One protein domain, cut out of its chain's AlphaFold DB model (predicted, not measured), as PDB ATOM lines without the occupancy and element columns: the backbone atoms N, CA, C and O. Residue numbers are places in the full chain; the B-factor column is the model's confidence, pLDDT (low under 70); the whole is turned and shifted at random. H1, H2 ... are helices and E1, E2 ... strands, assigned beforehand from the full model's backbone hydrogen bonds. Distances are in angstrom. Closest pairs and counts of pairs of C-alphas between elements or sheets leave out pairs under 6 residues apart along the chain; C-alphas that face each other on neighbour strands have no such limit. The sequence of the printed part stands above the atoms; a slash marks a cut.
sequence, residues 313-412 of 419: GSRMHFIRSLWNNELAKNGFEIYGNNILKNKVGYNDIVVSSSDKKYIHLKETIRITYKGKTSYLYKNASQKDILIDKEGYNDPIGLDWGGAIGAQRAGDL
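AT A GLANCE: This is residues 313 to 412 of the 419 residues of an uncharacterized protein of Sphingobacteriaceae bacterium (UniProt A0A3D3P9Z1). Two small antiparallel sheets stand at an angle, one a twisted four-stranded sheet and the other a three-stranded one, and the helix H1 fills the corner between them. The short helix H3 continues the larger sheet beyond E7, and the short helix H2 leads into the smaller one at E2. The printed part has 100 residues, with three named helices and seven named strands in the order H1 E1 H2 E2 E3 E4 E5 E6 E7 H3; the sheet orders are E1 E4 E5 E7 and E2 E3 E6. The class is mixed, helices and strands, with under half of the residues in named elements. The whole is compact, with a radius of gyration of the C-alphas of 12.6 A, and rounded, spanning 35 by 34 by 29 A.

HOW THE PARTS SIT: The larger sheet has edge strands E1, residues 332 to 335, and E7, residues 399 to 401, and inner strands E4, residues 365 to 369, and E5, residues 372 to 377. It is only just strongly twisted, its C-alphas lying up to 4.5 A off the best plane. E1 and E4 are antiparallel at 152 degrees, with N 335 and O 366 2.9 A apart. E4 and E5 form a hairpin, with N 367 and O 374 at 2.8 A. E5 and E7 are antiparallel neighbours at 153 degrees, with N 401 and O 375 within hydrogen-bond range at 2.8 A. H3, residues 402 to 405, is at this sheet's level, its height 0.4 A; the closest C-alphas of E5 and H3 are Ser 374 and Gly 402, 4.1 A. H1, residues 315 to 323, only grazes this sheet. In the smaller sheet, E2, residues 350 to 353, and E3, residues 356 to 359, form a hairpin, with N 358 and O 351 at 2.8 A. E6, residues 385 to 387, is antiparallel to E3, with N 359 and O 385 at 2.8 A. H1 is on this sheet at a height of 8.7 A; the closest C-alphas of H1 and E6 are Ile 319 and Ile 387, 7.1 A. H2, residues 346 to 349, only grazes the smaller sheet. In H1 every O i to N i+4 pair is within hydrogen-bond range; H2 and H3 are too short for one, and each has its 1 O i to N i+3 pair within range.

IN THESE COORDINATES: H1 begins at C-alpha 315 (110.597, 117.992, 113.566) and measures 12.0 A. E5 is 16.4 A long and E4 13.2 A. E3 measures 10.4 A, E1 10.2 A and E2 10.0 A; E7, E6, H2 and H3 are shorter. H3 ends at C-alpha 405 (102.934, 116.338, 110.751).

THE WHOLE: The C-alphas farthest apart, those of Leu 340 and Gly 410, are 36.8 A apart. The printed part has no cut. The link E6 to E7 is long, with 11 residues. Mean pLDDT of the printed part is 87.6; residues 339 to 341, 380 to 382 and 394 to 396 are under 70.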
ATOM      1  N   GLY A 313     113.245 122.250 108.087       94.62
ATOM      2  CA  GLY A 313     111.806 122.341 108.358       94.62
ATOM      3  C   GLY A 313     111.191 121.045 108.890       94.62
ATOM      4  O   GLY A 313     109.969 120.942 108.928       94.62
ATOM      5  N   SER A 314     112.018 120.067 109.270       95.44
ATOM      6  CA  SER A 314     111.594 118.853 109.970       95.44
ATOM      7  C   SER A 314     111.297 119.090 111.448       95.44
ATOM      8  O   SER A 314     111.657 120.132 112.004       95.44
ATOM      9  N   ARG A 315     110.717 118.068 112.097       93.56
ATOM     10  CA  ARG A 315     110.597 117.992 113.566       93.56
ATOM     11  C   ARG A 315     111.939 118.240 114.240       93.56
ATOM     12  O   ARG A 315     112.040 119.134 115.065       93.56
ATOM     13  N   MET A 316     112.980 117.522 113.822       94.00
ATOM     14  CA  MET A 316     114.314 117.625 114.415       94.00
ATOM     15  C   MET A 316     114.888 119.043 114.287       94.00
ATOM     16  O   MET A 316     115.360 119.611 115.267       94.00
ATOM     17  N   HIS A 317     114.771 119.671 113.109       96.19
ATOM     18  CA  HIS A 317     115.202 121.061 112.916       96.19
ATOM     19  C   HIS A 317     114.429 122.038 113.806       96.19
ATOM     20  O   HIS A 317     115.027 122.952 114.378       96.19
ATOM     21  N   PHE A 318     113.117 121.841 113.945       95.69
ATOM     22  CA  PHE A 318     112.291 122.650 114.831       95.69
ATOM     23  C   PHE A 318     112.690 122.473 116.299       95.69
ATOM     24  O   PHE A 318     112.944 123.474 116.960       95.69
ATOM     25  N   ILE A 319     112.800 121.235 116.796       93.94
ATOM     26  CA  ILE A 319     113.136 120.946 118.198       93.94
ATOM     27  C   ILE A 319     114.520 121.490 118.553       93.94
ATOM     28  O   ILE A 319     114.653 122.140 119.584       93.94
ATOM     29  N   ARG A 320     115.528 121.339 117.686       93.94
ATOM     30  CA  ARG A 320     116.863 121.923 117.919       93.94
ATOM     31  C   ARG A 320     116.847 123.446 117.928       93.94
ATOM     32  O   ARG A 320     117.454 124.076 118.793       93.94
ATOM     33  N   SER A 321     116.129 124.048 116.980       94.94
ATOM     34  CA  SER A 321     115.965 125.506 116.922       94.94
ATOM     35  C   SER A 321     115.225 126.030 118.145       94.94
ATOM     36  O   SER A 321     115.564 127.089 118.664       94.94
ATOM     37  N   LEU A 322     114.229 125.282 118.621       93.81
ATOM     38  CA  LEU A 322     113.527 125.572 119.855       93.81
ATOM     39  C   LEU A 322     114.504 125.460 121.024       93.81
ATOM     40  O   LEU A 322     114.730 126.458 121.689       93.81
ATOM     41  N   TRP A 323     115.165 124.318 121.224       92.19
ATOM     42  CA  TRP A 323     116.120 124.092 122.311       92.19
ATOM     43  C   TRP A 323     117.163 125.213 122.439       92.19
ATOM     44  O   TRP A 323     117.390 125.702 123.548       92.19
ATOM     45  N   ASN A 324     117.749 125.660 121.325       92.25
ATOM     46  CA  ASN A 324     118.774 126.711 121.301       92.25
ATOM     47  C   ASN A 324     118.220 128.146 121.376       92.25
ATOM     48  O   ASN A 324     119.007 129.088 121.408       92.25
ATOM     49  N   ASN A 325     116.896 128.334 121.423       94.44
ATOM     50  CA  ASN A 325     116.243 129.642 121.298       94.44
ATOM     51  C   ASN A 325     116.636 130.374 119.990       94.44
ATOM     52  O   ASN A 325     116.883 131.577 119.953       94.44
ATOM     53  N   GLU A 326     116.695 129.623 118.890       95.62
ATOM     54  CA  GLU A 326     117.117 130.082 117.562       95.62
ATOM     55  C   GLU A 326     116.006 129.963 116.505       95.62
ATOM     56  O   GLU A 326     116.279 130.077 115.312       95.62
ATOM     57  N   LEU A 327     114.743 129.766 116.906       94.56
ATOM     58  CA  LEU A 327     113.606 129.620 115.980       94.56
ATOM     59  C   LEU A 327     113.598 130.684 114.871       94.56
ATOM     60  O   LEU A 327     113.608 130.337 113.693       94.56
ATOM     61  N   ALA A 328     113.647 131.969 115.238       93.31
ATOM     62  CA  ALA A 328     113.618 133.067 114.270       93.31
ATOM     63  C   ALA A 328     114.865 133.093 113.368       93.31
ATOM     64  O   ALA A 328     114.742 133.283 112.160       93.31
ATOM     65  N   LYS A 329     116.054 132.846 113.937       95.75
ATOM     66  CA  LYS A 329     117.326 132.747 113.193       95.75
ATOM     67  C   LYS A 329     117.273 131.629 112.149       95.75
ATOM     68  O   LYS A 329     117.753 131.805 111.034       95.75
ATOM     69  N   ASN A 330     116.626 130.518 112.491       95.94
ATOM     70  CA  ASN A 330     116.454 129.358 111.622       95.94
ATOM     71  C   ASN A 330     115.181 129.434 110.759       95.94
ATOM     72  O   ASN A 330     114.814 128.453 110.115       95.94
ATOM     73  N   GLY A 331     114.525 130.600 110.692       95.69
ATOM     74  CA  GLY A 331     113.422 130.877 109.768       95.69
ATOM     75  C   GLY A 331     112.064 130.305 110.178       95.69
ATOM     76  O   GLY A 331     111.192 130.161 109.319       95.69
ATOM     77  N   PHE A 332     111.888 129.955 111.453       96.81
ATOM     78  CA  PHE A 332     110.596 129.590 112.024       96.81
ATOM     79  C   PHE A 332     109.883 130.810 112.602       96.81
ATOM     80  O   PHE A 332     110.473 131.611 113.333       96.81
ATOM     81  N   GLU A 333     108.579 130.896 112.360       94.94
ATOM     82  CA  GLU A 333     107.702 131.843 113.045       94.94
ATOM     83  C   GLU A 333     106.547 131.092 113.699       94.94
ATOM     84  O   GLU A 333     106.004 130.141 113.131       94.94
ATOM     85  N   ILE A 334     106.177 131.522 114.905       94.56
ATOM     86  CA  ILE A 334     105.169 130.857 115.721       94.56
ATOM     87  C   ILE A 334     104.046 131.830 116.035       94.56
ATOM     88  O   ILE A 334     104.288 132.978 116.412       94.56
ATOM     89  N   TYR A 335     102.819 131.352 115.902       92.50
ATOM     90  CA  TYR A 335     101.604 132.110 116.159       92.50
ATOM     91  C   TYR A 335     100.663 131.288 117.041       92.50
ATOM     92  O   TYR A 335     100.631 130.060 116.933       92.50
ATOM     93  N   GLY A 336      99.903 131.961 117.905       89.38
ATOM     94  CA  GLY A 336      98.852 131.326 118.699       89.38
ATOM     95  C   GLY A 336      97.642 130.952 117.843       89.38
ATOM     96  O   GLY A 336      97.577 131.270 116.652       89.38
ATOM     97  N   ASN A 337      96.660 130.297 118.458       75.19
ATOM     98  CA  ASN A 337      95.442 129.856 117.780       75.19
ATOM     99  C   ASN A 337      94.479 131.025 117.488       75.19
ATOM    100  O   ASN A 337      93.645 130.955 116.589       75.19
ATOM    101  N   ASN A 338      94.586 132.124 118.242       72.38
ATOM    102  CA  ASN A 338      93.770 133.311 118.012       72.38
ATOM    103  C   ASN A 338      94.399 134.203 116.924       72.38
ATOM    104  O   ASN A 338      95.513 134.692 117.088       72.38
ATOM    105  N   ILE A 339      93.650 134.449 115.844       57.25
ATOM    106  CA  ILE A 339      94.057 135.228 114.657       57.25
ATOM    107  C   ILE A 339      94.490 136.663 115.020       57.25
ATOM    108  O   ILE A 339      95.290 137.265 114.307       57.25
ATOM    109  N   LEU A 340      94.004 137.195 116.148       60.22
ATOM    110  CA  LEU A 340      94.334 138.532 116.659       60.22
ATOM    111  C   LEU A 340      95.508 138.544 117.662       60.22
ATOM    112  O   LEU A 340      95.882 139.618 118.134       60.22
ATOM    113  N   LYS A 341      96.081 137.384 118.030       58.78
ATOM    114  CA  LYS A 341      97.179 137.283 119.007       58.78
ATOM    115  C   LYS A 341      98.563 137.219 118.365       58.78
ATOM    116  O   LYS A 341      98.812 136.544 117.370       58.78
ATOM    117  N   ASN A 342      99.448 137.922 119.064       70.38
ATOM    118  CA  ASN A 342     100.862 138.146 118.826       70.38
ATOM    119  C   ASN A 342     101.665 136.871 118.554       70.38
ATOM    120  O   ASN A 342     101.349 135.782 119.035       70.38
ATOM    121  N   LYS A 343     102.759 137.065 117.816       83.19
ATOM    122  CA  LYS A 343     103.872 136.124 117.681       83.19
ATOM    123  C   LYS A 343     104.172 135.455 119.030       83.19
ATOM    124  O   LYS A 343     104.393 136.151 120.019       83.19
ATOM    125  N   VAL A 344     104.167 134.126 119.054       86.69
ATOM    126  CA  VAL A 344     104.460 133.320 120.249       86.69
ATOM    127  C   VAL A 344     105.974 133.238 120.410       86.69
ATOM    128  O   VAL A 344     106.693 132.932 119.452       86.69
ATOM    129  N   GLY A 345     106.463 133.561 121.606       86.81
ATOM    130  CA  GLY A 345     107.884 133.565 121.927       86.81
ATOM    131  C   GLY A 345     108.378 132.226 122.470       86.81
ATOM    132  O   GLY A 345     107.609 131.331 122.807       86.81
ATOM    133  N   TYR A 346     109.697 132.104 122.610       90.69
ATOM    134  CA  TYR A 346     110.342 130.922 123.190       90.69
ATOM    135  C   TYR A 346     109.824 130.581 124.597       90.69
ATOM    136  O   TYR A 346     109.463 129.437 124.860       90.69
ATOM    137  N   ASN A 347     109.708 131.586 125.471       90.50
ATOM    138  CA  ASN A 347     109.269 131.417 126.862       90.50
ATOM    139  C   ASN A 347     107.783 131.037 127.003       90.50
ATOM    140  O   ASN A 347     107.348 130.661 128.088       90.50
ATOM    141  N   ASP A 348     106.996 131.138 125.928       88.94
ATOM    142  CA  ASP A 348     105.603 130.681 125.920       88.94
ATOM    143  C   ASP A 348     105.485 129.174 125.660       88.94
ATOM    144  O   ASP A 348     104.437 128.589 125.932       88.94
ATOM    145  N   ILE A 349     106.547 128.570 125.113       91.31
ATOM    146  CA  ILE A 349     106.599 127.175 124.667       91.31
ATOM    147  C   ILE A 349     107.532 126.357 125.557       91.31
ATOM    148  O   ILE A 349     107.274 125.178 125.774       91.31
ATOM    149  N   VAL A 350     108.634 126.940 126.040       92.88
ATOM    150  CA  VAL A 350     109.688 126.193 126.731       92.88
ATOM    151  C   VAL A 350     109.764 126.538 128.205       92.88
ATOM    152  O   VAL A 350     109.960 127.689 128.588       92.88
ATOM    153  N   VAL A 351     109.704 125.492 129.024       91.56
ATOM    154  CA  VAL A 351     109.977 125.534 130.459       91.56
ATOM    155  C   VAL A 351     111.302 124.824 130.712       91.56
ATOM    156  O   VAL A 351     111.558 123.748 130.171       91.56
ATOM    157  N   SER A 352     112.173 125.435 131.512       90.38
ATOM    158  CA  SER A 352     113.454 124.840 131.909       90.38
ATOM    159  C   SER A 352     113.404 124.444 133.381       90.38
ATOM    160  O   SER A 352     112.965 125.232 134.217       90.38
ATOM    161  N   SER A 353     113.865 123.236 133.696       84.44
ATOM    162  CA  SER A 353     114.008 122.748 135.068       84.44
ATOM    163  C   SER A 353     115.347 122.035 135.210       84.44
ATOM    164  O   SER A 353     115.592 121.015 134.565       84.44
ATOM    165  N   SER A 354     116.229 122.582 136.052       81.12
ATOM    166  CA  SER A 354     117.631 122.153 136.156       81.12
ATOM    167  C   SER A 354     118.340 122.195 134.790       81.12
ATOM    168  O   SER A 354     118.414 123.254 134.172       81.12
ATOM    169  N   ASP A 355     118.848 121.061 134.309       75.88
ATOM    170  CA  ASP A 355     119.510 120.892 133.012       75.88
ATOM    171  C   ASP A 355     118.573 120.358 131.909       75.88
ATOM    172  O   ASP A 355     119.012 120.121 130.783       75.88
ATOM    173  N   LYS A 356     117.282 120.168 132.213       83.12
ATOM    174  CA  LYS A 356     116.268 119.658 131.282       83.12
ATOM    175  C   LYS A 356     115.408 120.813 130.754       83.12
ATOM    176  O   LYS A 356     115.074 121.744 131.493       83.12
ATOM    177  N   LYS A 357     115.008 120.740 129.482       89.56
ATOM    178  CA  LYS A 357     113.983 121.628 128.915       89.56
ATOM    179  C   LYS A 357     112.799 120.818 128.433       89.56
ATOM    180  O   LYS A 357     112.945 119.694 127.959       89.56
ATOM    181  N   TYR A 358     111.639 121.437 128.540       90.75
ATOM    182  CA  TYR A 358     110.372 120.827 128.219       90.75
ATOM    183  C   TYR A 358     109.554 121.742 127.325       90.75
ATOM    184  O   TYR A 358     109.578 122.962 127.488       90.75
ATOM    185  N   ILE A 359     108.804 121.145 126.407       91.44
ATOM    186  CA  ILE A 359     107.729 121.820 125.695       91.44
ATOM    187  C   ILE A 359     106.484 121.794 126.580       91.44
ATOM    188  O   ILE A 359     105.973 120.724 126.908       91.44
ATOM    189  N   HIS A 360     105.989 122.983 126.910       90.38
ATOM    190  CA  HIS A 360     104.748 123.231 127.626       90.38
ATOM    191  C   HIS A 360     103.831 124.102 126.758       90.38
ATOM    192  O   HIS A 360     104.106 125.280 126.528       90.38
ATOM    193  N   LEU A 361     102.726 123.537 126.264       88.31
ATOM    194  CA  LEU A 361     101.807 124.244 125.365       88.31
ATOM    195  C   LEU A 361     100.543 124.700 126.090       88.31
ATOM    196  O   LEU A 361      99.686 123.900 126.473       88.31
ATOM    197  N   LYS A 362     100.370 126.019 126.197       86.56
ATOM    198  CA  LYS A 362      99.137 126.629 126.728       86.56
ATOM    199  C   LYS A 362      97.972 126.558 125.737       86.56
ATOM    200  O   LYS A 362      96.818 126.466 126.161       86.56
ATOM    201  N   GLU A 363      98.273 126.553 124.442       88.38
ATOM    202  CA  GLU A 363      97.338 126.475 123.315       88.38
ATOM    203  C   GLU A 363      97.991 125.764 122.119       88.38
ATOM    204  O   GLU A 363      99.206 125.568 122.100       88.38
ATOM    205  N   THR A 364      97.189 125.368 121.126       91.19
ATOM    206  CA  THR A 364      97.714 124.915 119.829       91.19
ATOM    207  C   THR A 364      98.466 126.062 119.168       91.19
ATOM    208  O   THR A 364      97.938 127.171 119.070       91.19
ATOM    209  N   ILE A 365      99.672 125.790 118.677       92.75
ATOM    210  CA  ILE A 365     100.485 126.785 117.975       92.75
ATOM    211  C   ILE A 365     100.567 126.470 116.485       92.75
ATOM    212  O   ILE A 365     100.649 125.311 116.068       92.75
ATOM    213  N   ARG A 366     100.582 127.525 115.673       94.56
ATOM    214  CA  ARG A 366     100.863 127.467 114.239       94.56
ATOM    215  C   ARG A 366     102.331 127.802 114.003       94.56
ATOM    216  O   ARG A 366     102.801 128.847 114.442       94.56
ATOM    217  N   ILE A 367     103.018 126.941 113.263       95.50
ATOM    218  CA  ILE A 367     104.436 127.054 112.917       95.50
ATOM    219  C   ILE A 367     104.537 127.316 111.415       95.50
ATOM    220  O   ILE A 367     104.030 126.525 110.616       95.50
ATOM    221  N   THR A 368     105.206 128.391 111.012       95.69
ATOM    222  CA  THR A 368     105.517 128.659 109.602       95.69
ATOM    223  C   THR A 368     107.012 128.486 109.350       95.69
ATOM    224  O   THR A 368     107.848 128.883 110.159       95.69
ATOM    225  N   TYR A 369     107.359 127.860 108.225       97.12
ATOM    226  CA  TYR A 369     108.739 127.722 107.760       97.12
ATOM    227  C   TYR A 369     108.776 127.743 106.231       97.12
ATOM    228  O   TYR A 369     108.209 126.862 105.579       97.12
ATOM    229  N   LYS A 370     109.428 128.757 105.645       95.12
ATOM    230  CA  LYS A 370     109.547 128.943 104.181       95.12
ATOM    231  C   LYS A 370     108.209 128.772 103.432       95.12
ATOM    232  O   LYS A 370     108.126 128.042 102.448       95.12
ATOM    233  N   GLY A 371     107.147 129.401 103.943       92.50
ATOM    234  CA  GLY A 371     105.798 129.359 103.359       92.50
ATOM    235  C   GLY A 371     104.995 128.080 103.634       92.50
ATOM    236  O   GLY A 371     103.833 128.004 103.248       92.50
ATOM    237  N   LYS A 372     105.571 127.080 104.314       95.69
ATOM    238  CA  LYS A 372     104.843 125.887 104.763       95.69
ATOM    239  C   LYS A 372     104.277 126.106 106.158       95.69
ATOM    240  O   LYS A 372     104.990 126.582 107.038       95.69
ATOM    241  N   THR A 373     103.035 125.681 106.362       95.56
ATOM    242  CA  THR A 373     102.348 125.753 107.656       95.56
ATOM    243  C   THR A 373     102.303 124.380 108.312       95.56
ATOM    244  O   THR A 373     101.982 123.376 107.673       95.56
ATOM    245  N   SER A 374     102.619 124.347 109.600       95.88
ATOM    246  CA  SER A 374     102.481 123.193 110.483       95.88
ATOM    247  C   SER A 374     101.773 123.607 111.765       95.88
ATOM    248  O   SER A 374     101.656 124.796 112.061       95.88
ATOM    249  N   TYR A 375     101.316 122.622 112.521       93.75
ATOM    250  CA  TYR A 375     100.669 122.836 113.808       93.75
ATOM    251  C   TYR A 375     101.315 121.932 114.841       93.75
ATOM    252  O   TYR A 375     101.714 120.814 114.514       93.75
ATOM    253  N   LEU A 376     101.412 122.423 116.065       92.25
ATOM    254  CA  LEU A 376     101.704 121.599 117.224       92.25
ATOM    255  C   LEU A 376     100.497 121.716 118.148       92.25
ATOM    256  O   LEU A 376     100.214 122.796 118.680       92.25
ATOM    257  N   TYR A 377      99.730 120.636 118.235       90.00
ATOM    258  CA  TYR A 377      98.463 120.623 118.946       90.00
ATOM    259  C   TYR A 377      98.697 120.517 120.448       90.00
ATOM    260  O   TYR A 377      99.566 119.784 120.921       90.00
ATOM    261  N   LYS A 378      97.898 121.260 121.216       87.06
ATOM    262  CA  LYS A 378      97.907 121.132 122.670       87.06
ATOM    263  C   LYS A 378      97.353 119.761 123.061       87.06
ATOM    264  O   LYS A 378      96.185 119.475 122.809       87.06
ATOM    265  N   ASN A 379      98.168 118.956 123.737       73.94
ATOM    266  CA  ASN A 379      97.732 117.678 124.288       73.94
ATOM    267  C   ASN A 379      96.799 117.897 125.499       73.94
ATOM    268  O   ASN A 379      97.076 118.724 126.373       73.94
ATOM    269  N   ALA A 380      95.707 117.134 125.569       61.38
ATOM    270  CA  ALA A 380      94.755 117.157 126.680       61.38
ATOM    271  C   ALA A 380      95.381 116.746 128.028       61.38
ATOM    272  O   ALA A 380      94.916 117.202 129.071       61.38
ATOM    273  N   SER A 381      96.449 115.938 128.012       64.25
ATOM    274  CA  SER A 381      97.151 115.482 129.221       64.25
ATOM    275  C   SER A 381      97.943 116.580 129.942       64.25
ATOM    276  O   SER A 381      98.300 116.393 131.100       64.25
ATOM    277  N   GLN A 382      98.233 117.703 129.268       64.88
ATOM    278  CA  GLN A 382      99.077 118.809 129.757       64.88
ATOM    279  C   GLN A 382     100.474 118.401 130.262       64.88
ATOM    280  O   GLN A 382     101.128 119.194 130.936       64.88
ATOM    281  N   LYS A 383     100.952 117.190 129.953       78.88
ATOM    282  CA  LYS A 383     102.280 116.758 130.386       78.88
ATOM    283  C   LYS A 383     103.353 117.519 129.608       78.88
ATOM    284  O   LYS A 383     103.315 117.580 128.380       78.88
ATOM    285  N   ASP A 384     104.320 118.047 130.343       86.12
ATOM    286  CA  ASP A 384     105.527 118.661 129.804       86.12
ATOM    287  C   ASP A 384     106.358 117.624 129.038       86.12
ATOM    288  O   ASP A 384     106.682 116.552 129.560       86.12
ATOM    289  N   ILE A 385     106.705 117.940 127.789       87.56
ATOM    290  CA  ILE A 385     107.414 117.011 126.900       87.56
ATOM    291  C   ILE A 385     108.894 117.324 126.917       87.56
ATOM    292  O   ILE A 385     109.304 118.397 126.482       87.56
ATOM    293  N   LEU A 386     109.693 116.372 127.395       87.25
ATOM    294  CA  LEU A 386     111.144 116.488 127.369       87.25
ATOM    295  C   LEU A 386     111.622 116.656 125.924       87.25
ATOM    296  O   LEU A 386     111.221 115.904 125.032       87.25
ATOM    297  N   ILE A 387     112.499 117.632 125.730       88.94
ATOM    298  CA  ILE A 387     113.285 117.814 124.514       88.94
ATOM    299  C   ILE A 387     114.765 117.787 124.878       88.94
ATOM    300  O   ILE A 387     115.116 118.043 126.030       88.94
ATOM    301  N   ASP A 388     115.631 117.502 123.914       85.94
ATOM    302  CA  ASP A 388     117.076 117.660 124.080       85.94
ATOM    303  C   ASP A 388     117.706 118.494 122.955       85.94
ATOM    304  O   ASP A 388     117.037 118.945 122.015       85.94
ATOM    305  N   LYS A 389     119.011 118.751 123.087       86.25
ATOM    306  CA  LYS A 389     119.770 119.563 122.128       86.25
ATOM    307  C   LYS A 389     119.992 118.836 120.797       86.25
ATOM    308  O   LYS A 389     120.211 119.493 119.782       86.25
ATOM    309  N   GLU A 390     119.934 117.508 120.796       85.62
ATOM    310  CA  GLU A 390     120.063 116.634 119.636       85.62
ATOM    311  C   GLU A 390     118.776 116.566 118.809       85.62
ATOM    312  O   GLU A 390     118.783 116.093 117.671       85.62
ATOM    313  N   GLY A 391     117.678 117.114 119.322       83.94
ATOM    314  CA  GLY A 391     116.389 117.125 118.647       83.94
ATOM    315  C   GLY A 391     115.527 115.907 118.957       83.94
ATOM    316  O   GLY A 391     114.505 115.737 118.292       83.94
ATOM    317  N   TYR A 392     115.914 115.091 119.943       84.12
ATOM    318  CA  TYR A 392     115.029 114.094 120.527       84.12
ATOM    319  C   TYR A 392     113.873 114.794 121.243       84.12
ATOM    320  O   TYR A 392     114.017 115.865 121.845       84.12
ATOM    321  N   ASN A 393     112.718 114.148 121.205       76.88
ATOM    322  CA  ASN A 393     111.558 114.500 121.998       76.88
ATOM    323  C   ASN A 393     110.825 113.219 122.393       76.88
ATOM    324  O   ASN A 393     110.879 112.235 121.656       76.88
ATOM    325  N   ASP A 394     110.086 113.257 123.504       66.75
ATOM    326  CA  ASP A 394     109.205 112.145 123.884       66.75
ATOM    327  C   ASP A 394     108.239 111.828 122.713       66.75
ATOM    328  O   ASP A 394     107.519 112.733 122.259       66.75
ATOM    329  N   PRO A 395     108.244 110.590 122.179       63.81
ATOM    330  CA  PRO A 395     107.511 110.231 120.968       63.81
ATOM    331  C   PRO A 395     105.986 110.242 121.145       63.81
ATOM    332  O   PRO A 395     105.269 110.331 120.150       63.81
ATOM    333  N   ILE A 396     105.479 110.184 122.382       67.06
ATOM    334  CA  ILE A 396     104.033 110.119 122.677       67.06
ATOM    335  C   ILE A 396     103.463 111.518 122.989       67.06
ATOM    336  O   ILE A 396     102.252 111.738 123.011       67.06
ATOM    337  N   GLY A 397     104.338 112.498 123.214       71.69
ATOM    338  CA  GLY A 397     103.970 113.781 123.797       71.69
ATOM    339  C   GLY A 397     103.462 114.859 122.845       71.69
ATOM    340  O   GLY A 397     102.697 115.734 123.260       71.69
ATOM    341  N   LEU A 398     103.906 114.825 121.589       84.31
ATOM    342  CA  LEU A 398     103.728 115.915 120.633       84.31
ATOM    343  C   LEU A 398     102.881 115.474 119.444       84.31
ATOM    344  O   LEU A 398     103.289 114.606 118.673       84.31
ATOM    345  N   ASP A 399     101.741 116.135 119.264       87.75
ATOM    346  CA  ASP A 399     100.859 115.912 118.124       87.75
ATOM    347  C   ASP A 399     101.075 116.990 117.052       87.75
ATOM    348  O   ASP A 399     100.932 118.193 117.294       87.75
ATOM    349  N   TRP A 400     101.459 116.546 115.858       90.50
ATOM    350  CA  TRP A 400     101.919 117.398 114.770       90.50
ATOM    351  C   TRP A 400     100.919 117.421 113.615       90.50
ATOM    352  O   TRP A 400     100.572 116.391 113.041       90.50
ATOM    353  N   GLY A 401     100.563 118.623 113.169       91.69
ATOM    354  CA  GLY A 401      99.763 118.871 111.971       91.69
ATOM    355  C   GLY A 401     100.543 119.545 110.841       91.69
ATOM    356  O   GLY A 401     101.647 120.066 111.022       91.69
ATOM    357  N   GLY A 402      99.939 119.582 109.652       93.69
ATOM    358  CA  GLY A 402     100.482 120.275 108.479       93.69
ATOM    359  C   GLY A 402     101.790 119.669 107.957       93.69
ATOM    360  O   GLY A 402     101.950 118.451 107.935       93.69
ATOM    361  N   ALA A 403     102.722 120.507 107.498       94.94
ATOM    362  CA  ALA A 403     103.917 120.040 106.789       94.94
ATOM    363  C   ALA A 403     104.858 119.170 107.648       94.94
ATOM    364  O   ALA A 403     105.374 118.171 107.148       94.94
ATOM    365  N   ILE A 404     105.058 119.512 108.924       94.06
ATOM    366  CA  ILE A 404     105.847 118.711 109.876       94.06
ATOM    367  C   ILE A 404     105.101 117.417 110.256       94.06
ATOM    368  O   ILE A 404     105.703 116.338 110.325       94.06
ATOM    369  N   GLY A 405     103.782 117.500 110.458       90.50
ATOM    370  CA  GLY A 405     102.934 116.338 110.751       90.50
ATOM    371  C   GLY A 405     102.892 115.312 109.617       90.50
ATOM    372  O   GLY A 405     102.842 114.111 109.869       90.50
ATOM    373  N   ALA A 406     103.008 115.769 108.369       92.06
ATOM    374  CA  ALA A 406     103.032 114.915 107.183       92.06
ATOM    375  C   ALA A 406     104.321 114.090 107.024       92.06
ATOM    376  O   ALA A 406     104.344 113.174 106.203       92.06
ATOM    377  N   GLN A 407     105.386 114.395 107.778       93.50
ATOM    378  CA  GLN A 407     106.592 113.565 107.791       93.50
ATOM    379  C   GLN A 407     106.260 112.172 108.339       93.50
ATOM    380  O   GLN A 407     105.449 112.011 109.256       93.50
ATOM    381  N   ARG A 408     106.869 111.140 107.772       95.38
ATOM    382  CA  ARG A 408     106.638 109.744 108.177       95.38
ATOM    383  C   ARG A 408     107.971 109.024 108.366       95.38
ATOM    384  O   ARG A 408     109.014 109.667 108.287       95.38
ATOM    385  N   ALA A 409     107.962 107.714 108.613       95.88
ATOM    386  CA  ALA A 409     109.184 106.953 108.883       95.88
ATOM    387  C   ALA A 409     110.218 107.074 107.747       95.88
ATOM    388  O   ALA A 409     111.421 107.085 107.987       95.88
ATOM    389  N   GLY A 410     109.761 107.249 106.501       96.75
ATOM    390  CA  GLY A 410     110.646 107.483 105.364       96.75
ATOM    391  C   GLY A 410     111.400 108.815 105.412       96.75
ATOM    392  O   GLY A 410     112.426 108.929 104.758       96.75
ATOM    393  N   ASP A 411     110.932 109.813 106.162       96.75
ATOM    394  CA  ASP A 411     111.547 111.146 106.264       96.75
ATOM    395  C   ASP A 411     112.473 111.304 107.478       96.75
ATOM    396  O   ASP A 411     112.973 112.402 107.726       96.75
ATOM    397  N   LEU A 412     112.676 110.239 108.254       94.62
ATOM    398  CA  LEU A 412     113.480 110.297 109.466       94.62
ATOM    399  C   LEU A 412     114.977 110.330 109.143       94.62
ATOM    400  O   LEU A 412     115.453 109.741 108.169       94.62
TER     401      LEU A 412